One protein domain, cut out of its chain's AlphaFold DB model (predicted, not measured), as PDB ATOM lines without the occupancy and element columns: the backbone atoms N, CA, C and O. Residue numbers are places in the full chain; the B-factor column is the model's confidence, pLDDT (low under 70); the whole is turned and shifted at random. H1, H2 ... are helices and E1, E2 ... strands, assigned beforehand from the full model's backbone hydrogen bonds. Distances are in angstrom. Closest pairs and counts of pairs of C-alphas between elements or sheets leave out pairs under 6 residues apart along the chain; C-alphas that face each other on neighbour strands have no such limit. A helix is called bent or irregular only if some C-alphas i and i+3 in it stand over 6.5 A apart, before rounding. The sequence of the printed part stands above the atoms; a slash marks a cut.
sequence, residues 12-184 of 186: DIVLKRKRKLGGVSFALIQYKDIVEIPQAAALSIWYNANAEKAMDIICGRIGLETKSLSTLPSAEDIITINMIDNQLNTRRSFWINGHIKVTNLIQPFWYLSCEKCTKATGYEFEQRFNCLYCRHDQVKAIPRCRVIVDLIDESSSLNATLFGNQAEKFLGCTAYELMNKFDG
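This is residues 12 to 184 of the 186 residues of the protein "replication protein A 70 kDa DNA-binding subunit D-like" of Ziziphus jujuba (UniProt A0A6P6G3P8). A long strand, E4, runs through a small, strongly twisted antiparallel sheet, with E5 along one side and E2 and E3 staggered along the other; H3 and H4 pack on it. Residues 32 to 46, 48 to 54 and 56 to 68 stick out, and the bent helix H1 makes a corner there. The 173 printed residues, under half in named elements, hold E1 H1 H2 E2 E3 E4 E5 H3 H4, a mixed class. The whole is loose, radius of gyration of the C-alphas 19.2 A, spanning 50 by 43 by 33 A.

E1, residues 27 to 30, pairs with no named strand. H1, residues 38 to 60, one helix by its hydrogen bonds, is bent, C-alphas 49 and 52 being 8.5 A apart; H1a, 38 to 49, and H1b, 52 to 60, are about perpendicular at 89 degrees. H2, residues 81 to 87, is only just irregular, with C-alphas 82 and 85 6.9 A apart. E2, residues 99 to 101, is antiparallel to E4, residues 139 to 152, with N 99 and O 152 at 2.8 A. E3, residues 110 to 114, E4 and E5, residues 157 to 163, form a meander, each strand the antiparallel neighbour of the one before, with N 113 and O 142 at 2.8 A, and N 147 and O 162 at 2.9 A. H2 only grazes this sheet. H3, residues 165 to 171, is on it at a height of 6.2 A, and H4, residues 175 to 182, at 8.7 A. Every O i to N i+4 pair is within hydrogen-bond range in H1b, H3 and H4; H1a has 7 of 8, H2 0 of 3 but 3 of 4 O i to N i+3 pairs.

E1 begins at C-alpha 27 (162.722, 171.865, 186.507). E4 is 37.8 A long, E5 19.1 A and H1a 17.5 A. H4 ends at C-alpha 182 (184.886, 170.420, 176.253).

The C-alphas farthest apart, of Lys 20 and Ala 49, are 54.2 A apart. The printed part has no cut. The links H1 to H2, H2 to E2 and E3 to E4 are long. The mean pLDDT of the printed part is 72.5; residues 12 to 41 and 53 to 73 are among those under 70.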
ATOM      1  N   ASP A  12     159.246 169.145 190.325       37.00
ATOM      2  CA  ASP A  12     158.599 170.455 190.380       37.00
ATOM      3  C   ASP A  12     159.023 171.269 189.148       37.00
ATOM      4  O   ASP A  12     160.134 171.809 189.060       37.00
ATOM      5  N   ILE A  13     158.154 171.316 188.137       43.03
ATOM      6  CA  ILE A  13     158.403 172.110 186.931       43.03
ATOM      7  C   ILE A  13     157.946 173.551 187.158       43.03
ATOM      8  O   ILE A  13     156.782 173.866 186.942       43.03
ATOM      9  N   VAL A  14     158.871 174.450 187.501       38.16
ATOM     10  CA  VAL A  14     158.620 175.896 187.576       38.16
ATOM     11  C   VAL A  14     158.619 176.518 186.173       38.16
ATOM     12  O   VAL A  14     159.645 176.906 185.611       38.16
ATOM     13  N   LEU A  15     157.440 176.709 185.592       38.00
ATOM     14  CA  LEU A  15     157.296 177.308 184.266       38.00
ATOM     15  C   LEU A  15     157.449 178.840 184.319       38.00
ATOM     16  O   LEU A  15     156.521 179.569 184.681       38.00
ATOM     17  N   LYS A  16     158.603 179.371 183.886       31.97
ATOM     18  CA  LYS A  16     158.756 180.811 183.593       31.97
ATOM     19  C   LYS A  16     158.530 181.078 182.105       31.97
ATOM     20  O   LYS A  16     159.383 180.789 181.273       31.97
ATOM     21  N   ARG A  17     157.394 181.697 181.771       30.72
ATOM     22  CA  ARG A  17     157.072 182.149 180.408       30.72
ATOM     23  C   ARG A  17     158.036 183.270 179.990       30.72
ATOM     24  O   ARG A  17     157.909 184.395 180.476       30.72
ATOM     25  N   LYS A  18     158.977 183.009 179.073       27.34
ATOM     26  CA  LYS A  18     159.623 184.096 178.316       27.34
ATOM     27  C   LYS A  18     158.580 184.667 177.351       27.34
ATOM     28  O   LYS A  18     157.960 183.939 176.581       27.34
ATOM     29  N   ARG A  19     158.323 185.975 177.429       27.75
ATOM     30  CA  ARG A  19     157.474 186.661 176.446       27.75
ATOM     31  C   ARG A  19     158.241 186.674 175.116       27.75
ATOM     32  O   ARG A  19     159.285 187.309 175.043       27.75
ATOM     33  N   LYS A  20     157.675 185.998 174.111       26.80
ATOM     34  CA  LYS A  20     158.183 185.716 172.751       26.80
ATOM     35  C   LYS A  20     159.135 184.511 172.675       26.80
ATOM     36  O   LYS A  20     160.203 184.526 173.272       26.80
ATOM     37  N   LEU A  21     158.720 183.529 171.867       25.80
ATOM     38  CA  LEU A  21     159.270 182.181 171.634       25.80
ATOM     39  C   LEU A  21     158.839 181.152 172.692       25.80
ATOM     40  O   LEU A  21     159.178 181.261 173.868       25.80
ATOM     41  N   GLY A  22     158.037 180.180 172.249       28.27
ATOM     42  CA  GLY A  22     157.432 179.111 173.047       28.27
ATOM     43  C   GLY A  22     158.445 178.099 173.574       28.27
ATOM     44  O   GLY A  22     158.447 176.951 173.159       28.27
ATOM     45  N   GLY A  23     159.301 178.535 174.494       27.98
ATOM     46  CA  GLY A  23     160.132 177.668 175.317       27.98
ATOM     47  C   GLY A  23     159.717 177.822 176.772       27.98
ATOM     48  O   GLY A  23     159.802 178.920 177.331       27.98
ATOM     49  N   VAL A  24     159.255 176.733 177.381       32.69
ATOM     50  CA  VAL A  24     158.966 176.672 178.813       32.69
ATOM     51  C   VAL A  24     160.071 175.866 179.482       32.69
ATOM     52  O   VAL A  24     160.463 174.811 179.001       32.69
ATOM     53  N   SER A  25     160.660 176.393 180.551       38.81
ATOM     54  CA  SER A  25     161.662 175.663 181.332       38.81
ATOM     55  C   SER A  25     161.889 176.355 182.654       38.81
ATOM     56  O   SER A  25     162.218 177.535 182.630       38.81
ATOM     57  N   PHE A  26     161.723 175.617 183.749       35.31
ATOM     58  CA  PHE A  26     162.715 175.308 184.787       35.31
ATOM     59  C   PHE A  26     162.208 174.028 185.472       35.31
ATOM     60  O   PHE A  26     161.025 173.948 185.777       35.31
ATOM     61  N   ALA A  27     163.064 173.036 185.701       33.75
ATOM     62  CA  ALA A  27     162.722 171.865 186.507       33.75
ATOM     63  C   ALA A  27     163.583 171.854 187.775       33.75
ATOM     64  O   ALA A  27     164.814 171.915 187.705       33.75
ATOM     65  N   LEU A  28     162.936 171.794 188.935       31.55
ATOM     66  CA  LEU A  28     163.534 171.357 190.185       31.55
ATOM     67  C   LEU A  28     163.219 169.869 190.312       31.55
ATOM     68  O   LEU A  28     162.112 169.479 190.663       31.55
ATOM     69  N   ILE A  29     164.199 169.031 189.995       35.69
ATOM     70  CA  ILE A  29     164.104 167.606 190.300       35.69
ATOM     71  C   ILE A  29     164.428 167.445 191.785       35.69
ATOM     72  O   ILE A  29     165.507 167.844 192.222       35.69
ATOM     73  N   GLN A  30     163.531 166.871 192.579       32.16
ATOM     74  CA  GLN A  30     163.937 166.266 193.844       32.16
ATOM     75  C   GLN A  30     164.197 164.782 193.576       32.16
ATOM     76  O   GLN A  30     163.285 164.028 193.258       32.16
ATOM     77  N   TYR A  31     165.466 164.380 193.651       31.02
ATOM     78  CA  TYR A  31     165.878 162.980 193.537       31.02
ATOM     79  C   TYR A  31     165.838 162.332 194.919       31.02
ATOM     80  O   TYR A  31     166.446 162.865 195.854       31.02
ATOM     81  N   LYS A  32     165.163 161.188 195.050       36.31
ATOM     82  CA  LYS A  32     165.325 160.321 196.217       36.31
ATOM     83  C   LYS A  32     165.302 158.858 195.790       36.31
ATOM     84  O   LYS A  32     164.235 158.271 195.656       36.31
ATOM     85  N   ASP A  33     166.486 158.268 195.694       30.36
ATOM     86  CA  ASP A  33     166.628 156.837 195.934       30.36
ATOM     87  C   ASP A  33     166.293 156.585 197.406       30.36
ATOM     88  O   ASP A  33     166.997 157.042 198.313       30.36
ATOM     89  N   ILE A  34     165.182 155.904 197.677       33.47
ATOM     90  CA  ILE A  34     164.896 155.396 199.020       33.47
ATOM     91  C   ILE A  34     165.593 154.042 199.127       33.47
ATOM     92  O   ILE A  34     164.981 152.998 198.939       33.47
ATOM     93  N   VAL A  35     166.895 154.067 199.409       36.44
ATOM     94  CA  VAL A  35     167.602 152.884 199.904       36.44
ATOM     95  C   VAL A  35     167.554 152.946 201.427       36.44
ATOM     96  O   VAL A  35     168.088 153.878 202.034       36.44
ATOM     97  N   GLU A  36     166.893 151.979 202.062       43.62
ATOM     98  CA  GLU A  36     167.001 151.787 203.509       43.62
ATOM     99  C   GLU A  36     168.440 151.383 203.846       43.62
ATOM    100  O   GLU A  36     168.844 150.235 203.672       43.62
ATOM    101  N   ILE A  37     169.240 152.349 204.300       45.72
ATOM    102  CA  ILE A  37     170.592 152.100 204.802       45.72
ATOM    103  C   ILE A  37     170.576 152.066 206.340       45.72
ATOM    104  O   ILE A  37     169.904 152.897 206.957       45.72
ATOM    105  N   PRO A  38     171.327 151.165 207.000       56.53
ATOM    106  CA  PRO A  38     171.362 151.049 208.466       56.53
ATOM    107  C   PRO A  38     171.681 152.368 209.189       56.53
ATOM    108  O   PRO A  38     171.211 152.627 210.298       56.53
ATOM    109  N   GLN A  39     172.444 153.244 208.534       57.69
ATOM    110  CA  GLN A  39     172.799 154.577 209.011       57.69
ATOM    111  C   GLN A  39     171.570 155.491 209.183       57.69
ATOM    112  O   GLN A  39     171.600 156.389 210.023       57.69
ATOM    113  N   ALA A  40     170.474 155.252 208.453       53.16
ATOM    114  CA  ALA A  40     169.228 156.012 208.575       53.16
ATOM    115  C   ALA A  40     168.503 155.735 209.905       53.16
ATOM    116  O   ALA A  40     167.928 156.651 210.492       53.16
ATOM    117  N   ALA A  41     168.589 154.508 210.428       63.66
ATOM    118  CA  ALA A  41     168.030 154.165 211.735       63.66
ATOM    119  C   ALA A  41     168.801 154.861 212.868       63.66
ATOM    120  O   ALA A  41     168.195 155.464 213.755       63.66
ATOM    121  N   ALA A  42     170.136 154.858 212.792       72.06
ATOM    122  CA  ALA A  42     170.987 155.570 213.747       72.06
ATOM    123  C   ALA A  42     170.731 157.088 213.720       72.06
ATOM    124  O   ALA A  42     170.656 157.726 214.771       72.06
ATOM    125  N   LEU A  43     170.528 157.656 212.527       60.44
ATOM    126  CA  LEU A  43     170.197 159.067 212.360       60.44
ATOM    127  C   LEU A  43     168.802 159.409 212.906       60.44
ATOM    128  O   LEU A  43     168.646 160.455 213.527       60.44
ATOM    129  N   SER A  44     167.812 158.530 212.729       69.38
ATOM    130  CA  SER A  44     166.462 158.699 213.290       69.38
ATOM    131  C   SER A  44     166.478 158.692 214.822       69.38
ATOM    132  O   SER A  44     165.910 159.579 215.459       69.38
ATOM    133  N   ILE A  45     167.208 157.749 215.428       77.69
ATOM    134  CA  ILE A  45     167.393 157.685 216.886       77.69
ATOM    135  C   ILE A  45     168.073 158.960 217.394       77.69
ATOM    136  O   ILE A  45     167.606 159.569 218.359       77.69
ATOM    137  N   TRP A  46     169.141 159.403 216.723       79.88
ATOM    138  CA  TRP A  46     169.833 160.636 217.086       79.88
ATOM    139  C   TRP A  46     168.937 161.871 216.930       79.88
ATOM    140  O   TRP A  46     168.913 162.716 217.825       79.88
ATOM    141  N   TYR A  47     168.175 161.972 215.838       69.88
ATOM    142  CA  TYR A  47     167.271 163.094 215.587       69.88
ATOM    143  C   TYR A  47     166.191 163.188 216.662       69.88
ATOM    144  O   TYR A  47     166.007 164.255 217.236       69.88
ATOM    145  N   ASN A  48     165.539 162.078 217.010       78.69
ATOM    146  CA  ASN A  48     164.514 162.068 218.056       78.69
ATOM    147  C   ASN A  48     165.080 162.476 219.427       78.69
ATOM    148  O   ASN A  48     164.395 163.144 220.197       78.69
ATOM    149  N   ALA A  49     166.343 162.147 219.709       81.31
ATOM    150  CA  ALA A  49     167.028 162.562 220.933       81.31
ATOM    151  C   ALA A  49     167.501 164.033 220.924       81.31
ATOM    152  O   ALA A  49     167.859 164.563 221.974       81.31
ATOM    153  N   ASN A  50     167.530 164.698 219.762       80.19
ATOM    154  CA  ASN A  50     168.074 166.052 219.589       80.19
ATOM    155  C   ASN A  50     167.115 166.992 218.832       80.19
ATOM    156  O   ASN A  50     167.544 168.031 218.327       80.19
ATOM    157  N   ALA A  51     165.829 166.635 218.753       74.44
ATOM    158  CA  ALA A  51     164.851 167.262 217.863       74.44
ATOM    159  C   ALA A  51     164.714 168.773 218.096       74.44
ATOM    160  O   ALA A  51     164.657 169.538 217.139       74.44
ATOM    161  N   GLU A  52     164.746 169.216 219.354       72.00
ATOM    162  CA  GLU A  52     164.657 170.635 219.721       72.00
ATOM    163  C   GLU A  52     165.848 171.445 219.177       72.00
ATOM    164  O   GLU A  52     165.664 172.460 218.510       72.00
ATOM    165  N   LYS A  53     167.077 170.936 219.338       67.44
ATOM    166  CA  LYS A  53     168.297 171.576 218.813       67.44
ATOM    167  C   LYS A  53     168.366 171.535 217.288       67.44
ATOM    168  O   LYS A  53     168.873 172.465 216.665       67.44
ATOM    169  N   ALA A  54     167.877 170.455 216.680       59.59
ATOM    170  CA  ALA A  54     167.788 170.346 215.230       59.59
ATOM    171  C   ALA A  54     166.797 171.375 214.663       59.59
ATOM    172  O   ALA A  54     167.121 172.051 213.686       59.59
ATOM    173  N   MET A  55     165.640 171.548 215.309       60.69
ATOM    174  CA  MET A  55     164.646 172.554 214.937       60.69
ATOM    175  C   MET A  55     165.176 173.977 215.107       60.69
ATOM    176  O   MET A  55     164.988 174.784 214.203       60.69
ATOM    177  N   ASP A  56     165.928 174.267 216.166       61.44
ATOM    178  CA  ASP A  56     166.573 175.574 216.348       61.44
ATOM    179  C   ASP A  56     167.585 175.898 215.235       61.44
ATOM    180  O   ASP A  56     167.642 177.026 214.746       61.44
ATOM    181  N   ILE A  57     168.350 174.909 214.759       55.75
ATOM    182  CA  ILE A  57     169.281 175.084 213.631       55.75
ATOM    183  C   ILE A  57     168.526 175.272 212.306       55.75
ATOM    184  O   ILE A  57     168.953 176.059 211.454       55.75
ATOM    185  N   ILE A  58     167.415 174.553 212.123       52.78
ATOM    186  CA  ILE A  58     166.559 174.649 210.933       52.78
ATOM    187  C   ILE A  58     165.878 176.021 210.887       52.78
ATOM    188  O   ILE A  58     165.949 176.701 209.864       52.78
ATOM    189  N   CYS A  59     165.281 176.456 211.995       49.91
ATOM    190  CA  CYS A  59     164.602 177.741 212.124       49.91
ATOM    191  C   CYS A  59     165.591 178.918 212.120       49.91
ATOM    192  O   CYS A  59     165.326 179.938 211.485       49.91
ATOM    193  N   GLY A  60     166.768 178.763 212.732       42.03
ATOM    194  CA  GLY A  60     167.810 179.791 212.802       42.03
ATOM    195  C   GLY A  60     168.507 180.104 211.473       42.03
ATOM    196  O   GLY A  60     169.212 181.107 211.374       42.03
ATOM    197  N   ARG A  61     168.314 179.287 210.425       44.44
ATOM    198  CA  ARG A  61     168.871 179.523 209.076       44.44
ATOM    199  C   ARG A  61     167.904 180.184 208.089       44.44
ATOM    200  O   ARG A  61     168.285 180.408 206.939       44.44
ATOM    201  N   ILE A  62     166.690 180.554 208.500       44.69
ATOM    202  CA  ILE A  62     165.682 181.129 207.596       44.69
ATOM    203  C   ILE A  62     165.774 182.662 207.598       44.69
ATOM    204  O   ILE A  62     164.956 183.369 208.172       44.69
ATOM    205  N   GLY A  63     166.808 183.169 206.924       35.88
ATOM    206  CA  GLY A  63     166.914 184.562 206.469       35.88
ATOM    207  C   GLY A  63     166.576 184.744 204.983       35.88
ATOM    208  O   GLY A  63     166.825 185.804 204.417       35.88
ATOM    209  N   LEU A  64     166.046 183.711 204.329       35.25
ATOM    210  CA  LEU A  64     165.496 183.773 202.980       35.25
ATOM    211  C   LEU A  64     164.244 182.905 202.971       35.25
ATOM    212  O   LEU A  64     164.331 181.701 203.202       35.25
ATOM    213  N   GLU A  65     163.088 183.509 202.701       36.47
ATOM    214  CA  GLU A  65     161.877 182.779 202.339       36.47
ATOM    215  C   GLU A  65     162.106 182.051 201.008       36.47
ATOM    216  O   GLU A  65     161.700 182.485 199.929       36.47
ATOM    217  N   THR A  66     162.771 180.906 201.066       33.56
ATOM    218  CA  THR A  66     162.443 179.815 200.171       33.56
ATOM    219  C   THR A  66     161.227 179.152 200.798       33.56
ATOM    220  O   THR A  66     161.310 178.577 201.881       33.56
ATOM    221  N   LYS A  67     160.060 179.247 200.146       39.41
ATOM    222  CA  LYS A  67     158.977 178.289 200.390       39.41
ATOM    223  C   LYS A  67     159.561 176.912 200.099       39.41
ATOM    224  O   LYS A  67     159.625 176.479 198.953       39.41
ATOM    225  N   SER A  68     160.096 176.298 201.141       38.66
ATOM    226  CA  SER A  68     160.609 174.949 201.134       38.66
ATOM    227  C   SER A  68     159.408 174.050 200.878       38.66
ATOM    228  O   SER A  68     158.615 173.807 201.785       38.66
ATOM    229  N   LEU A  69     159.215 173.617 199.628       46.72
ATOM    230  CA  LEU A  69     158.347 172.481 199.329       46.72
ATOM    231  C   LEU A  69     159.058 171.232 199.868       46.72
ATOM    232  O   LEU A  69     159.785 170.539 199.159       46.72
ATOM    233  N   SER A  70     158.920 171.038 201.179       42.97
ATOM    234  CA  SER A  70     159.456 169.907 201.941       42.97
ATOM    235  C   SER A  70     158.471 168.740 202.018       42.97
ATOM    236  O   SER A  70     158.817 167.692 202.557       42.97
ATOM    237  N   THR A  71     157.232 168.921 201.560       49.78
ATOM    238  CA  THR A  71     156.180 167.909 201.653       49.78
ATOM    239  C   THR A  71     156.131 167.117 200.354       49.78
ATOM    240  O   THR A  71     156.007 167.707 199.281       49.78
ATOM    241  N   LEU A  72     156.240 165.789 200.453       53.47
ATOM    242  CA  LEU A  72     156.002 164.901 199.316       53.47
ATOM    243  C   LEU A  72     154.599 165.158 198.742       53.47
ATOM    244  O   LEU A  72     153.669 165.367 199.529       53.47
ATOM    245  N   PRO A  73     154.435 165.125 197.408       64.94
ATOM    246  CA  PRO A  73     153.117 165.208 196.801       64.94
ATOM    247  C   PRO A  73     152.256 164.032 197.254       64.94
ATOM    248  O   PRO A  73     152.719 162.889 197.316       64.94
ATOM    249  N   SER A  74     150.990 164.309 197.543       72.50
ATOM    250  CA  SER A  74     149.977 163.264 197.606       72.50
ATOM    251  C   SER A  74     149.703 162.720 196.197       72.50
ATOM    252  O   SER A  74     150.058 163.347 195.197       72.50
ATOM    253  N   ALA A  75     149.050 161.560 196.091       72.31
ATOM    254  CA  ALA A  75     148.692 160.990 194.788       72.31
ATOM    255  C   ALA A  75     147.825 161.943 193.937       72.31
ATOM    256  O   ALA A  75     147.889 161.902 192.714       72.31
ATOM    257  N   GLU A  76     147.057 162.823 194.583       76.25
ATOM    258  CA  GLU A  76     146.193 163.819 193.938       76.25
ATOM    259  C   GLU A  76     146.978 165.020 193.379       76.25
ATOM    260  O   GLU A  76     146.503 165.717 192.482       76.25
ATOM    261  N   ASP A  77     148.195 165.262 193.881       76.69
ATOM    262  CA  ASP A  77     149.055 166.356 193.421       76.69
ATOM    263  C   ASP A  77     149.789 166.020 192.113       76.69
ATOM    264  O   ASP A  77     150.213 166.936 191.389       76.69
ATOM    265  N   ILE A  78     149.926 164.719 191.818       81.50
ATOM    266  CA  ILE A  78     150.577 164.177 190.625       81.50
ATOM    267  C   ILE A  78     149.602 164.236 189.447       81.50
ATOM    268  O   ILE A  78     148.495 163.709 189.504       81.50
ATOM    269  N   ILE A  79     150.026 164.868 188.356       85.69
ATOM    270  CA  ILE A  79     149.262 164.941 187.108       85.69
ATOM    271  C   ILE A  79     150.053 164.368 185.941       85.69
ATOM    272  O   ILE A  79     151.276 164.250 186.004       85.69
ATOM    273  N   THR A  80     149.345 164.094 184.849       88.00
ATOM    274  CA  THR A  80     149.965 163.745 183.575       88.00
ATOM    275  C   THR A  80     150.364 164.992 182.788       88.00
ATOM    276  O   THR A  80     149.798 166.080 182.956       88.00
ATOM    277  N   ILE A  81     151.336 164.851 181.894       85.38
ATOM    278  CA  ILE A  81     151.891 165.930 181.078       85.38
ATOM    279  C   ILE A  81     150.799 166.579 180.220       85.38
ATOM    280  O   ILE A  81     150.738 167.804 180.125       85.38
ATOM    281  N   ASN A  82     149.872 165.795 179.665       89.50
ATOM    282  CA  ASN A  82     148.760 166.331 178.871       89.50
ATOM    283  C   ASN A  82     147.795 167.229 179.685       89.50
ATOM    284  O   ASN A  82     147.054 168.032 179.120       89.50
ATOM    285  N   MET A  83     147.795 167.138 181.021       87.88
ATOM    286  CA  MET A  83     146.961 167.988 181.883       87.88
ATOM    287  C   MET A  83     147.595 169.347 182.209       87.88
ATOM    288  O   MET A  83     146.899 170.220 182.738       87.88
ATOM    289  N   ILE A  84     148.882 169.550 181.900       83.94
ATOM    290  CA  ILE A  84     149.619 170.774 182.245       83.94
ATOM    291  C   ILE A  84     148.944 172.005 181.633       83.94
ATOM    292  O   ILE A  84     148.663 172.960 182.360       83.94
ATOM    293  N   ASP A  85     148.645 171.976 180.331       81.75
ATOM    294  CA  ASP A  85     148.112 173.128 179.589       81.75
ATOM    295  C   ASP A  85     146.807 173.665 180.190       81.75
ATOM    296  O   ASP A  85     146.631 174.880 180.335       81.75
ATOM    297  N   ASN A  86     145.944 172.764 180.664       85.19
ATOM    298  CA  ASN A  86     144.671 173.100 181.308       85.19
ATOM    299  C   ASN A  86     144.846 173.814 182.658       85.19
ATOM    300  O   ASN A  86     143.918 174.448 183.159       85.19
ATOM    301  N   GLN A  87     146.034 173.734 183.256       79.88
ATOM    302  CA  GLN A  87     146.326 174.222 184.602       79.88
ATOM    303  C   GLN A  87     147.393 175.330 184.629       79.88
ATOM    304  O   GLN A  87     147.709 175.868 185.693       79.88
ATOM    305  N   LEU A  88     147.896 175.762 183.466       75.81
ATOM    306  CA  LEU A  88     148.883 176.848 183.344       75.81
ATOM    307  C   LEU A  88     148.385 178.217 183.829       75.81
ATOM    308  O   LEU A  88     149.196 179.129 184.040       75.81
ATOM    309  N   ASN A  89     147.069 178.392 183.946       77.25
ATOM    310  CA  ASN A  89     146.461 179.623 184.448       77.25
ATOM    311  C   ASN A  89     146.391 179.658 185.980       77.25
ATOM    312  O   ASN A  89     146.360 180.748 186.549       77.25
ATOM    313  N   THR A  90     146.395 178.498 186.642       76.44
ATOM    314  CA  THR A  90     146.198 178.375 188.095       76.44
ATOM    315  C   THR A  90     147.496 178.098 188.837       76.44
ATOM    316  O   THR A  90     147.730 178.681 189.894       76.44
ATOM    317  N   ARG A  91     148.378 177.263 188.279       74.81
ATOM    318  CA  ARG A  91     149.668 176.934 188.891       74.81
ATOM    319  C   ARG A  91     150.819 176.996 187.894       74.81
ATOM    320  O   ARG A  91     150.649 177.022 186.677       74.81
ATOM    321  N   ARG A  92     152.022 177.123 188.451       69.88
ATOM    322  CA  ARG A  92     153.290 177.241 187.711       69.88
ATOM    323  C   ARG A  92     154.250 176.097 187.996       69.88
ATOM    324  O   ARG A  92     155.329 176.136 187.429       69.88
ATOM    325  N   SER A  93     153.831 175.173 188.853       73.81
ATOM    326  CA  SER A  93     154.575 174.071 189.447       73.81
ATOM    327  C   SER A  93     153.658 172.862 189.468       73.81
ATOM    328  O   SER A  93     152.476 172.992 189.803       73.81
ATOM    329  N   PHE A  94     154.190 171.717 189.073       78.50
ATOM    330  CA  PHE A  94     153.449 170.476 188.869       78.50
ATOM    331  C   PHE A  94     154.272 169.332 189.421       78.50
ATOM    332  O   PHE A  94     155.487 169.433 189.364       78.50
ATOM    333  N   TRP A  95     153.628 168.274 189.900       81.19
ATOM    334  CA  TRP A  95     154.274 166.991 190.150       81.19
ATOM    335  C   TRP A  95     153.848 166.037 189.042       81.19
ATOM    336  O   TRP A  95     152.662 165.957 188.729       81.19
ATOM    337  N   ILE A  96     154.803 165.361 188.418       80.69
ATOM    338  CA  ILE A  96     154.563 164.445 187.299       80.69
ATOM    339  C   ILE A  96     155.344 163.181 187.592       80.69
ATOM    340  O   ILE A  96     156.511 163.274 187.952       80.69
ATOM    341  N   ASN A  97     154.716 162.023 187.429       80.81
ATOM    342  CA  ASN A  97     155.423 160.754 187.460       80.81
ATOM    343  C   ASN A  97     155.840 160.397 186.031       80.81
ATOM    344  O   ASN A  97     155.000 160.350 185.141       80.81
ATOM    345  N   GLY A  98     157.126 160.175 185.800       82.31
ATOM    346  CA  GLY A  98     157.641 159.916 184.464       82.31
ATOM    347  C   GLY A  98     159.138 159.656 184.475       82.31
ATOM    348  O   GLY A  98     159.788 159.705 185.519       82.31
ATOM    349  N   HIS A  99     159.691 159.398 183.298       81.94
ATOM    350  CA  HIS A  99     161.122 159.200 183.105       81.94
ATOM    351  C   HIS A  99     161.727 160.344 182.294       81.94
ATOM    352  O   HIS A  99     161.057 161.006 181.501       81.94
ATOM    353  N   ILE A 100     163.018 160.583 182.506       83.12
ATOM    354  CA  ILE A 100     163.769 161.646 181.843       83.12
ATOM    355  C   ILE A 100     164.756 161.014 180.868       83.12
ATOM    356  O   ILE A 100     165.480 160.087 181.227       83.12
ATOM    357  N   LYS A 101     164.833 161.551 179.650       81.94
ATOM    358  CA  LYS A 101     165.776 161.103 178.625       81.94
ATOM    359  C   LYS A 101     166.505 162.278 177.983       81.94
ATOM    360  O   LYS A 101     165.897 163.289 177.648       81.94
ATOM    361  N   VAL A 102     167.805 162.126 177.729       84.50
ATOM    362  CA  VAL A 102     168.534 163.024 176.819       84.50
ATOM    363  C   VAL A 102     168.351 162.515 175.395       84.50
ATOM    364  O   VAL A 102     168.832 161.435 175.057       84.50
ATOM    365  N   THR A 103     167.647 163.271 174.558       78.44
ATOM    366  CA  THR A 103     167.390 162.894 173.157       78.44
ATOM    367  C   THR A 103     168.328 163.571 172.168       78.44
ATOM    368  O   THR A 103     168.607 163.008 171.113       78.44
ATOM    369  N   ASN A 104     168.884 164.731 172.522       82.25
ATOM    370  CA  ASN A 104     169.876 165.432 171.715       82.25
ATOM    371  C   ASN A 104     171.188 165.584 172.491       82.25
ATOM    372  O   ASN A 104     171.260 166.367 173.430       82.25
ATOM    373  N   LEU A 105     172.238 164.864 172.093       84.56
ATOM    374  CA  LEU A 105     173.572 165.015 172.690       84.56
ATOM    375  C   LEU A 105     174.338 166.229 172.138       84.56
ATOM    376  O   LEU A 105     175.330 166.644 172.726       84.56
ATOM    377  N   ILE A 106     173.874 166.830 171.040       87.69
ATOM    378  CA  ILE A 106     174.442 168.048 170.456       87.69
ATOM    379  C   ILE A 106     173.748 169.251 171.102       87.69
ATOM    380  O   ILE A 106     172.826 169.856 170.547       87.69
ATOM    381  N   GLN A 107     174.157 169.565 172.330       85.81
ATOM    382  CA  GLN A 107     173.621 170.672 173.117       85.81
ATOM    383  C   GLN A 107     174.675 171.236 174.086       85.81
ATOM    384  O   GLN A 107     175.600 170.521 174.469       85.81
ATOM    385  N   PRO A 108     174.548 172.502 174.524       86.56
ATOM    386  CA  PRO A 108     175.445 173.055 175.531       86.56
ATOM    387  C   PRO A 108     175.114 172.480 176.913       86.56
ATOM    388  O   PRO A 108     174.094 172.835 177.508       86.56
ATOM    389  N   PHE A 109     175.999 171.622 177.427       90.31
ATOM    390  CA  PHE A 109     175.844 170.987 178.741       90.31
ATOM    391  C   PHE A 109     176.190 171.901 179.924       90.31
ATOM    392  O   PHE A 109     175.907 171.588 181.082       90.31
ATOM    393  N   TRP A 110     176.799 173.051 179.647       94.12
ATOM    394  CA  TRP A 110     177.204 174.027 180.646       94.12
ATOM    395  C   TRP A 110     177.116 175.450 180.085       94.12
ATOM    396  O   TRP A 110     176.994 175.667 178.879       94.12
ATOM    397  N   TYR A 111     177.117 176.432 180.982       94.06
ATOM    398  CA  TYR A 111     177.218 177.852 180.655       94.06
ATOM    399  C   TYR A 111     177.860 178.612 181.820       94.06
ATOM    400  O   TYR A 111     177.729 178.199 182.976       94.06
ATOM    401  N   LEU A 112     178.514 179.741 181.545       95.81
ATOM    402  CA  LEU A 112     179.013 180.629 182.596       95.81
ATOM    403  C   LEU A 112     177.883 181.479 183.171       95.81
ATOM    404  O   LEU A 112     176.997 181.970 182.463       95.81
ATOM    405  N   SER A 113     177.910 181.665 184.486       95.31
ATOM    406  CA  SER A 113     176.873 182.377 185.222       95.31
ATOM    407  C   SER A 113     177.437 183.194 186.377       95.31
ATOM    408  O   SER A 113     178.529 182.934 186.868       95.31
ATOM    409  N   CYS A 114     176.673 184.181 186.844       93.00
ATOM    410  CA  CYS A 114     176.982 184.888 188.083       93.00
ATOM    411  C   CYS A 114     176.968 183.921 189.276       93.00
ATOM    412  O   CYS A 114     175.946 183.277 189.527       93.00
ATOM    413  N   GLU A 115     178.040 183.905 190.073       94.69
ATOM    414  CA  GLU A 115     178.137 183.043 191.261       94.69
ATOM    415  C   GLU A 115     177.055 183.297 192.323       94.69
ATOM    416  O   GLU A 115     176.752 182.414 193.122       94.69
ATOM    417  N   LYS A 116     176.444 184.489 192.328       92.75
ATOM    418  CA  LYS A 116     175.403 184.871 193.293       92.75
ATOM    419  C   LYS A 116     173.989 184.592 192.797       92.75
ATOM    420  O   LYS A 116     173.203 183.981 193.508       92.75
ATOM    421  N   CYS A 117     173.641 185.058 191.597       88.38
ATOM    422  CA  CYS A 117     172.257 185.003 191.103       88.38
ATOM    423  C   CYS A 117     172.023 183.992 189.984       88.38
ATOM    424  O   CYS A 117     170.918 183.927 189.443       88.38
ATOM    425  N   THR A 118     173.068 183.250 189.603       91.75
ATOM    426  CA  THR A 118     173.028 182.129 188.655       91.75
ATOM    427  C   THR A 118     172.546 182.491 187.249       91.75
ATOM    428  O   THR A 118     172.282 181.609 186.426       91.75
ATOM    429  N   LYS A 119     172.406 183.789 186.947       88.94
ATOM    430  CA  LYS A 119     172.092 184.283 185.608       88.94
ATOM    431  C   LYS A 119     173.281 184.077 184.691       88.94
ATOM    432  O   LYS A 119     174.410 184.352 185.089       88.94
ATOM    433  N   ALA A 120     172.992 183.603 183.482       91.81
ATOM    434  CA  ALA A 120     173.988 183.420 182.440       91.81
ATOM    435  C   ALA A 120     174.721 184.735 182.164       91.81
ATOM    436  O   ALA A 120     174.121 185.813 182.236       91.81
ATOM    437  N   THR A 121     176.007 184.623 181.865       92.88
ATOM    438  CA  THR A 121     176.891 185.757 181.646       92.88
ATOM    439  C   THR A 121     177.837 185.482 180.483       92.88
ATOM    440  O   THR A 121     178.073 184.325 180.150       92.88
ATOM    441  N   GLY A 122     178.332 186.547 179.855       93.12
ATOM    442  CA  GLY A 122     179.279 186.480 178.737       93.12
ATOM    443  C   GLY A 122     180.719 186.818 179.127       93.12
ATOM    444  O   GLY A 122     181.505 187.145 178.253       93.12
ATOM    445  N   TYR A 123     181.029 186.831 180.426       96.00
ATOM    446  CA  TYR A 123     182.394 186.994 180.933       96.00
ATOM    447  C   TYR A 123     183.111 185.645 180.988       96.00
ATOM    448  O   TYR A 123     182.447 184.620 181.138       96.00
ATOM    449  N   GLU A 124     184.440 185.675 180.925       96.25
ATOM    450  CA  GLU A 124     185.313 184.498 180.952       96.25
ATOM    451  C   GLU A 124     185.308 183.788 182.312       96.25
ATOM    452  O   GLU A 124     184.939 184.374 183.333       96.25
ATOM    453  N   PHE A 125     185.740 182.525 182.349       96.00
ATOM    454  CA  PHE A 125     185.805 181.749 183.590       96.00
ATOM    455  C   PHE A 125     186.623 182.475 184.677       96.00
ATOM    456  O   PHE A 125     187.709 182.989 184.430       96.00
ATOM    457  N   GLU A 126     186.053 182.557 185.883       96.50
ATOM    458  CA  GLU A 126     186.558 183.297 187.051       96.50
ATOM    459  C   GLU A 126     186.740 184.814 186.884       96.50
ATOM    460  O   GLU A 126     187.103 185.492 187.855       96.50
ATOM    461  N   GLN A 127     186.414 185.384 185.721       97.56
ATOM    462  CA  GLN A 127     186.443 186.827 185.525       97.56
ATOM    463  C   GLN A 127     185.489 187.505 186.514       97.56
ATOM    464  O   GLN A 127     184.323 187.123 186.662       97.56
ATOM    465  N   ARG A 128     185.998 188.536 187.197       98.00
ATOM    466  CA  ARG A 128     185.203 189.372 188.096       98.00
ATOM    467  C   ARG A 128     184.458 190.444 187.313       98.00
ATOM    468  O   ARG A 128     185.038 191.113 186.461       98.00
ATOM    469  N   PHE A 129     183.185 190.633 187.637       97.38
ATOM    470  CA  PHE A 129     182.324 191.627 187.006       97.38
ATOM    471  C   PHE A 129     181.264 192.161 187.974       97.38
ATOM    472  O   PHE A 129     181.021 191.589 189.035       97.38
ATOM    473  N   ASN A 130     180.601 193.250 187.587       97.44
ATOM    474  CA  ASN A 130     179.457 193.783 188.324       97.44
ATOM    475  C   ASN A 130     178.171 193.239 187.696       97.44
ATOM    476  O   ASN A 130     177.870 193.494 186.526       97.44
ATOM    477  N   CYS A 131     177.411 192.439 188.443       92.94
ATOM    478  CA  CYS A 131     176.242 191.768 187.889       92.94
ATOM    479  C   CYS A 131     175.046 192.716 187.789       92.94
ATOM    480  O   CYS A 131     174.439 193.073 188.795       92.94
ATOM    481  N   LEU A 132     174.613 193.020 186.566       93.00
ATOM    482  CA  LEU A 132     173.456 193.891 186.317       93.00
ATOM    483  C   LEU A 132     172.120 193.309 186.819       93.00
ATOM    484  O   LEU A 132     171.169 194.053 187.048       93.00
ATOM    485  N   TYR A 133     172.037 191.987 187.006       89.69
ATOM    486  CA  TYR A 133     170.808 191.318 187.443       89.69
ATOM    487  C   TYR A 133     170.598 191.367 188.958       89.69
ATOM    488  O   TYR A 133     169.487 191.640 189.402       89.69
ATOM    489  N   CYS A 134     171.637 191.087 189.753       92.81
ATOM    490  CA  CYS A 134     171.542 191.093 191.219       92.81
ATOM    491  C   CYS A 134     172.256 192.266 191.889       92.81
ATOM    492  O   CYS A 134     172.239 192.340 193.114       92.81
ATOM    493  N   ARG A 135     172.873 193.163 191.108       94.12
ATOM    494  CA  ARG A 135     173.556 194.384 191.567       94.12
ATOM    495  C   ARG A 135     174.677 194.145 192.581       94.12
ATOM    496  O   ARG A 135     174.987 195.025 193.369       94.12
ATOM    497  N   HIS A 136     175.256 192.947 192.576       95.38
ATOM    498  CA  HIS A 136     176.455 192.655 193.352       95.38
ATOM    499  C   HIS A 136     177.687 192.946 192.499       95.38
ATOM    500  O   HIS A 136     177.763 192.511 191.344       95.38
ATOM    501  N   ASP A 137     178.641 193.648 193.095       96.12
ATOM    502  CA  ASP A 137     179.905 194.005 192.465       96.12
ATOM    503  C   ASP A 137     180.962 192.919 192.670       96.12
ATOM    504  O   ASP A 137     180.913 192.151 193.634       96.12
ATOM    505  N   GLN A 138     181.941 192.876 191.761       96.62
ATOM    506  CA  GLN A 138     183.111 191.991 191.845       96.62
ATOM    507  C   GLN A 138     182.785 190.493 191.999       96.62
ATOM    508  O   GLN A 138     183.585 189.741 192.568       96.62
ATOM    509  N   VAL A 139     181.637 190.059 191.471       96.88
ATOM    510  CA  VAL A 139     181.230 188.651 191.441       96.88
ATOM    511  C   VAL A 139     181.965 187.899 190.341       96.88
ATOM    512  O   VAL A 139     182.275 188.468 189.296       96.88
ATOM    513  N   LYS A 140     182.213 186.609 190.551       98.06
ATOM    514  CA  LYS A 140     182.848 185.740 189.556       98.06
ATOM    515  C   LYS A 140     181.851 185.141 188.564       98.06
ATOM    516  O   LYS A 140     180.705 184.828 188.911       98.06
ATOM    517  N   ALA A 141     182.323 184.934 187.339       97.19
ATOM    518  CA  ALA A 141     181.696 184.045 186.371       97.19
ATOM    519  C   ALA A 141     182.095 182.589 186.664       97.19
ATOM    520  O   ALA A 141     183.272 182.236 186.624       97.19
ATOM    521  N   ILE A 142     181.108 181.750 186.981       96.56
ATOM    522  CA  ILE A 142     181.300 180.336 187.323       96.56
ATOM    523  C   ILE A 142     180.457 179.429 186.415       96.56
ATOM    524  O   ILE A 142     179.331 179.807 186.055       96.56
ATOM    525  N   PRO A 143     180.956 178.236 186.049       96.25
ATOM    526  CA  PRO A 143     180.213 177.297 185.225       96.25
ATOM    527  C   PRO A 143     179.005 176.746 185.991       96.25
ATOM    528  O   PRO A 143     179.057 176.501 187.197       96.25
ATOM    529  N   ARG A 144     177.893 176.544 185.281       94.81
ATOM    530  CA  ARG A 144     176.715 175.804 185.754       94.81
ATOM    531  C   ARG A 144     176.247 174.832 184.688       94.81
ATOM    532  O   ARG A 144     176.172 175.194 183.515       94.81
ATOM    533  N   CYS A 145     175.855 173.634 185.113       90.75
ATOM    534  CA  CYS A 145     175.278 172.648 184.213       90.75
ATOM    535  C   CYS A 145     173.923 173.103 183.684       90.75
ATOM    536  O   CYS A 145     173.122 173.738 184.387       90.75
ATOM    537  N   ARG A 146     173.661 172.718 182.442       89.69
ATOM    538  CA  ARG A 146     172.383 172.848 181.763       89.69
ATOM    539  C   ARG A 146     172.179 171.601 180.921       89.69
ATOM    540  O   ARG A 146     173.046 171.273 180.135       89.69
ATOM    541  N   VAL A 147     171.032 170.945 181.034       85.44
ATOM    542  CA  VAL A 147     170.708 169.801 180.170       85.44
ATOM    543  C   VAL A 147     169.286 169.931 179.691       85.44
ATOM    544  O   VAL A 147     168.369 170.042 180.497       85.44
ATOM    545  N   ILE A 148     169.110 169.925 178.383       86.06
ATOM    546  CA  ILE A 148     167.830 169.786 177.714       86.06
ATOM    547  C   ILE A 148     167.509 168.292 177.669       86.06
ATOM    548  O   ILE A 148     168.301 167.486 177.172       86.06
ATOM    549  N   VAL A 149     166.357 167.942 178.215       83.50
ATOM    550  CA  VAL A 149     165.866 166.574 178.360       83.50
ATOM    551  C   VAL A 149     164.416 166.506 177.907       83.50
ATOM    552  O   VAL A 149     163.709 167.511 177.939       83.50
ATOM    553  N   ASP A 150     163.962 165.316 177.550       84.69
ATOM    554  CA  ASP A 150     162.544 165.027 177.396       84.69
ATOM    555  C   ASP A 150     162.055 164.316 178.657       84.69
ATOM    556  O   ASP A 150     162.604 163.291 179.065       84.69
ATOM    557  N   LEU A 151     161.042 164.900 179.290       84.81
ATOM    558  CA  LEU A 151     160.247 164.271 180.332       84.81
ATOM    559  C   LEU A 151     159.109 163.510 179.658       84.81
ATOM    560  O   LEU A 151     158.383 164.090 178.855       84.81
ATOM    561  N   ILE A 152     158.967 162.228 179.966       83.88
ATOM    562  CA  ILE A 152     158.026 161.331 179.303       83.88
ATOM    563  C   ILE A 152     157.206 160.614 180.376       83.88
ATOM    564  O   ILE A 152     157.773 159.983 181.273       83.88
ATOM    565  N   ASP A 153     155.886 160.694 180.269       86.19
ATOM    566  CA  ASP A 153     154.942 159.908 181.064       86.19
ATOM    567  C   ASP A 153     154.099 159.002 180.149       86.19
ATOM    568  O   ASP A 153     154.398 158.842 178.962       86.19
ATOM    569  N   GLU A 154     153.063 158.362 180.684       87.44
ATOM    570  CA  GLU A 154     152.152 157.523 179.900       87.44
ATOM    571  C   GLU A 154     151.285 158.301 178.896       87.44
ATOM    572  O   GLU A 154     150.701 157.699 177.994       87.44
ATOM    573  N   SER A 155     151.167 159.622 179.055       89.88
ATOM    574  CA  SER A 155     150.250 160.469 178.296       89.88
ATOM    575  C   SER A 155     150.920 161.182 177.124       89.88
ATOM    576  O   SER A 155     150.327 161.280 176.048       89.88
ATOM    577  N   SER A 156     152.126 161.717 177.322       88.19
ATOM    578  CA  SER A 156     152.848 162.499 176.322       88.19
ATOM    579  C   SER A 156     154.315 162.718 176.718       88.19
ATOM    580  O   SER A 156     154.846 162.105 177.644       88.19
ATOM    581  N   SER A 157     155.010 163.572 175.966       85.25
ATOM    582  CA  SER A 157     156.365 164.012 176.280       85.25
ATOM    583  C   SER A 157     156.460 165.535 176.297       85.25
ATOM    584  O   SER A 157     155.772 166.239 175.555       85.25
ATOM    585  N   LEU A 158     157.334 166.050 177.160       83.75
ATOM    586  CA  LEU A 158     157.586 167.470 177.349       83.75
ATOM    587  C   LEU A 158     159.085 167.745 177.348       83.75
ATOM    588  O   LEU A 158     159.834 167.195 178.156       83.75
ATOM    589  N   ASN A 159     159.514 168.674 176.499       82.88
ATOM    590  CA  ASN A 159     160.883 169.158 176.543       82.88
ATOM    591  C   ASN A 159     161.097 170.041 177.783       82.88
ATOM    592  O   ASN A 159     160.364 171.007 178.018       82.88
ATOM    593  N   ALA A 160     162.117 169.720 178.569       81.81
ATOM    594  CA  ALA A 160     162.462 170.392 179.809       81.81
ATOM    595  C   ALA A 160     163.960 170.709 179.858       81.81
ATOM    596  O   ALA A 160     164.774 170.126 179.149       81.81
ATOM    597  N   THR A 161     164.341 171.651 180.722       82.69
ATOM    598  CA  THR A 161     165.751 171.954 180.986       82.69
ATOM    599  C   THR A 161     166.067 171.796 182.468       82.69
ATOM    600  O   THR A 161     165.442 172.439 183.320       82.69
ATOM    601  N   LEU A 162     167.081 170.987 182.760       84.75
ATOM    602  CA  LEU A 162     167.697 170.823 184.072       84.75
ATOM    603  C   LEU A 162     168.817 171.847 184.236       84.75
ATOM    604  O   LEU A 162     169.558 172.108 183.288       84.75
ATOM    605  N   PHE A 163     168.965 172.413 185.433       84.81
ATOM    606  CA  PHE A 163     169.978 173.433 185.714       84.81
ATOM    607  C   PHE A 163     170.757 173.142 186.998       84.81
ATOM    608  O   PHE A 163     170.207 172.630 187.976       84.81
ATOM    609  N   GLY A 164     172.022 173.571 187.019       85.44
ATOM    610  CA  GLY A 164     172.893 173.534 188.196       85.44
ATOM    611  C   GLY A 164     172.985 172.138 188.805       85.44
ATOM    612  O   GLY A 164     173.079 171.156 188.079       85.44
ATOM    613  N   ASN A 165     172.885 172.054 190.131       82.88
ATOM    614  CA  ASN A 165     173.087 170.816 190.885       82.88
ATOM    615  C   ASN A 165     172.176 169.660 190.435       82.88
ATOM    616  O   ASN A 165     172.562 168.505 190.564       82.88
ATOM    617  N   GLN A 166     170.972 169.939 189.919       79.88
ATOM    618  CA  GLN A 166     170.089 168.871 189.429       79.88
ATOM    619  C   GLN A 166     170.577 168.295 188.105       79.88
ATOM    620  O   GLN A 166     170.549 167.086 187.909       79.88
ATOM    621  N   ALA A 167     171.076 169.159 187.223       84.94
ATOM    622  CA  ALA A 167     171.746 168.721 186.012       84.94
ATOM    623  C   ALA A 167     173.051 167.974 186.331       84.94
ATOM    624  O   ALA A 167     173.319 166.957 185.710       84.94
ATOM    625  N   GLU A 168     173.827 168.422 187.321       86.00
ATOM    626  CA  GLU A 168     175.056 167.730 187.743       86.00
ATOM    627  C   GLU A 168     174.782 166.322 188.267       86.00
ATOM    628  O   GLU A 168     175.436 165.373 187.848       86.00
ATOM    629  N   LYS A 169     173.773 166.171 189.135       84.75
ATOM    630  CA  LYS A 169     173.335 164.858 189.626       84.75
ATOM    631  C   LYS A 169     172.896 163.948 188.488       84.75
ATOM    632  O   LYS A 169     173.317 162.802 188.436       84.75
ATOM    633  N   PHE A 170     172.082 164.475 187.575       84.25
ATOM    634  CA  PHE A 170     171.589 163.723 186.428       84.25
ATOM    635  C   PHE A 170     172.716 163.289 185.474       84.25
ATOM    636  O   PHE A 170     172.687 162.179 184.956       84.25
ATOM    637  N   LEU A 171     173.720 164.141 185.251       85.44
ATOM    638  CA  LEU A 171     174.868 163.829 184.392       85.44
ATOM    639  C   LEU A 171     175.971 163.023 185.095       85.44
ATOM    640  O   LEU A 171     176.870 162.526 184.422       85.44
ATOM    641  N   GLY A 172     175.964 162.956 186.428       86.62
ATOM    642  CA  GLY A 172     177.048 162.363 187.215       86.62
ATOM    643  C   GLY A 172     178.374 163.132 187.140       86.62
ATOM    644  O   GLY A 172     179.427 162.550 187.384       86.62
ATOM    645  N   CYS A 173     178.349 164.415 186.772       88.38
ATOM    646  CA  CYS A 173     179.538 165.269 186.709       88.38
ATOM    647  C   CYS A 173     179.196 166.746 186.940       88.38
ATOM    648  O   CYS A 173     178.065 167.194 186.740       88.38
ATOM    649  N   THR A 174     180.191 167.506 187.379       92.75
ATOM    650  CA  THR A 174     180.091 168.933 187.684       92.75
ATOM    651  C   THR A 174     180.192 169.799 186.430       92.75
ATOM    652  O   THR A 174     180.766 169.412 185.409       92.75
ATOM    653  N   ALA A 175     179.699 171.035 186.523       93.38
ATOM    654  CA  ALA A 175     179.810 172.003 185.433       93.38
ATOM    655  C   ALA A 175     181.266 172.328 185.073       93.38
ATOM    656  O   ALA A 175     181.580 172.569 183.910       93.38
ATOM    657  N   TYR A 176     182.142 172.319 186.077       93.25
ATOM    658  CA  TYR A 176     183.572 172.541 185.908       93.25
ATOM    659  C   TYR A 176     184.242 171.390 185.146       93.25
ATOM    660  O   TYR A 176     185.010 171.632 184.219       93.25
ATOM    661  N   GLU A 177     183.905 170.138 185.470       92.94
ATOM    662  CA  GLU A 177     184.403 168.973 184.729       92.94
ATOM    663  C   GLU A 177     183.934 168.972 183.274       92.94
ATOM    664  O   GLU A 177     184.701 168.595 182.392       92.94
ATOM    665  N   LEU A 178     182.695 169.395 183.007       91.25
ATOM    666  CA  LEU A 178     182.188 169.526 181.641       91.25
ATOM    667  C   LEU A 178     182.936 170.613 180.871       91.25
ATOM    668  O   LEU A 178     183.408 170.342 179.774       91.25
ATOM    669  N   MET A 179     183.097 171.806 181.446       91.94
ATOM    670  CA  MET A 179     183.868 172.892 180.832       91.94
ATOM    671  C   MET A 179     185.277 172.417 180.445       91.94
ATOM    672  O   MET A 179     185.614 172.401 179.265       91.94
ATOM    673  N   ASN A 180     186.023 171.854 181.398       88.31
ATOM    674  CA  ASN A 180     187.389 171.384 181.158       88.31
ATOM    675  C   ASN A 180     187.488 170.222 180.151       88.31
ATOM    676  O   ASN A 180     188.517 170.064 179.498       88.31
ATOM    677  N   LYS A 181     186.461 169.367 180.043       81.56
ATOM    678  CA  LYS A 181     186.430 168.272 179.055       81.56
ATOM    679  C   LYS A 181     186.084 168.758 177.646       81.56
ATOM    680  O   LYS A 181     186.472 168.100 176.683       81.56
ATOM    681  N   PHE A 182     185.347 169.863 177.528       65.75
ATOM    682  CA  PHE A 182     184.886 170.420 176.253       65.75
ATOM    683  C   PHE A 182     185.713 171.620 175.757       65.75
ATOM    684  O   PHE A 182     185.541 172.006 174.604       65.75
ATOM    685  N   ASP A 183     186.682 172.121 176.534       52.72
ATOM    686  CA  ASP A 183     187.652 173.170 176.145       52.72
ATOM    687  C   ASP A 183     188.619 172.771 174.995       52.72
ATOM    688  O   ASP A 183     189.617 173.441 174.737       52.72
ATOM    689  N   GLY A 184     188.328 171.686 174.268       41.62
ATOM    690  CA  GLY A 184     189.121 171.189 173.140       41.62
ATOM    691  C   GLY A 184     188.363 170.972 171.829       41.62
ATOM    692  O   GLY A 184     188.988 170.521 170.871       41.62
TER     693      GLY A 184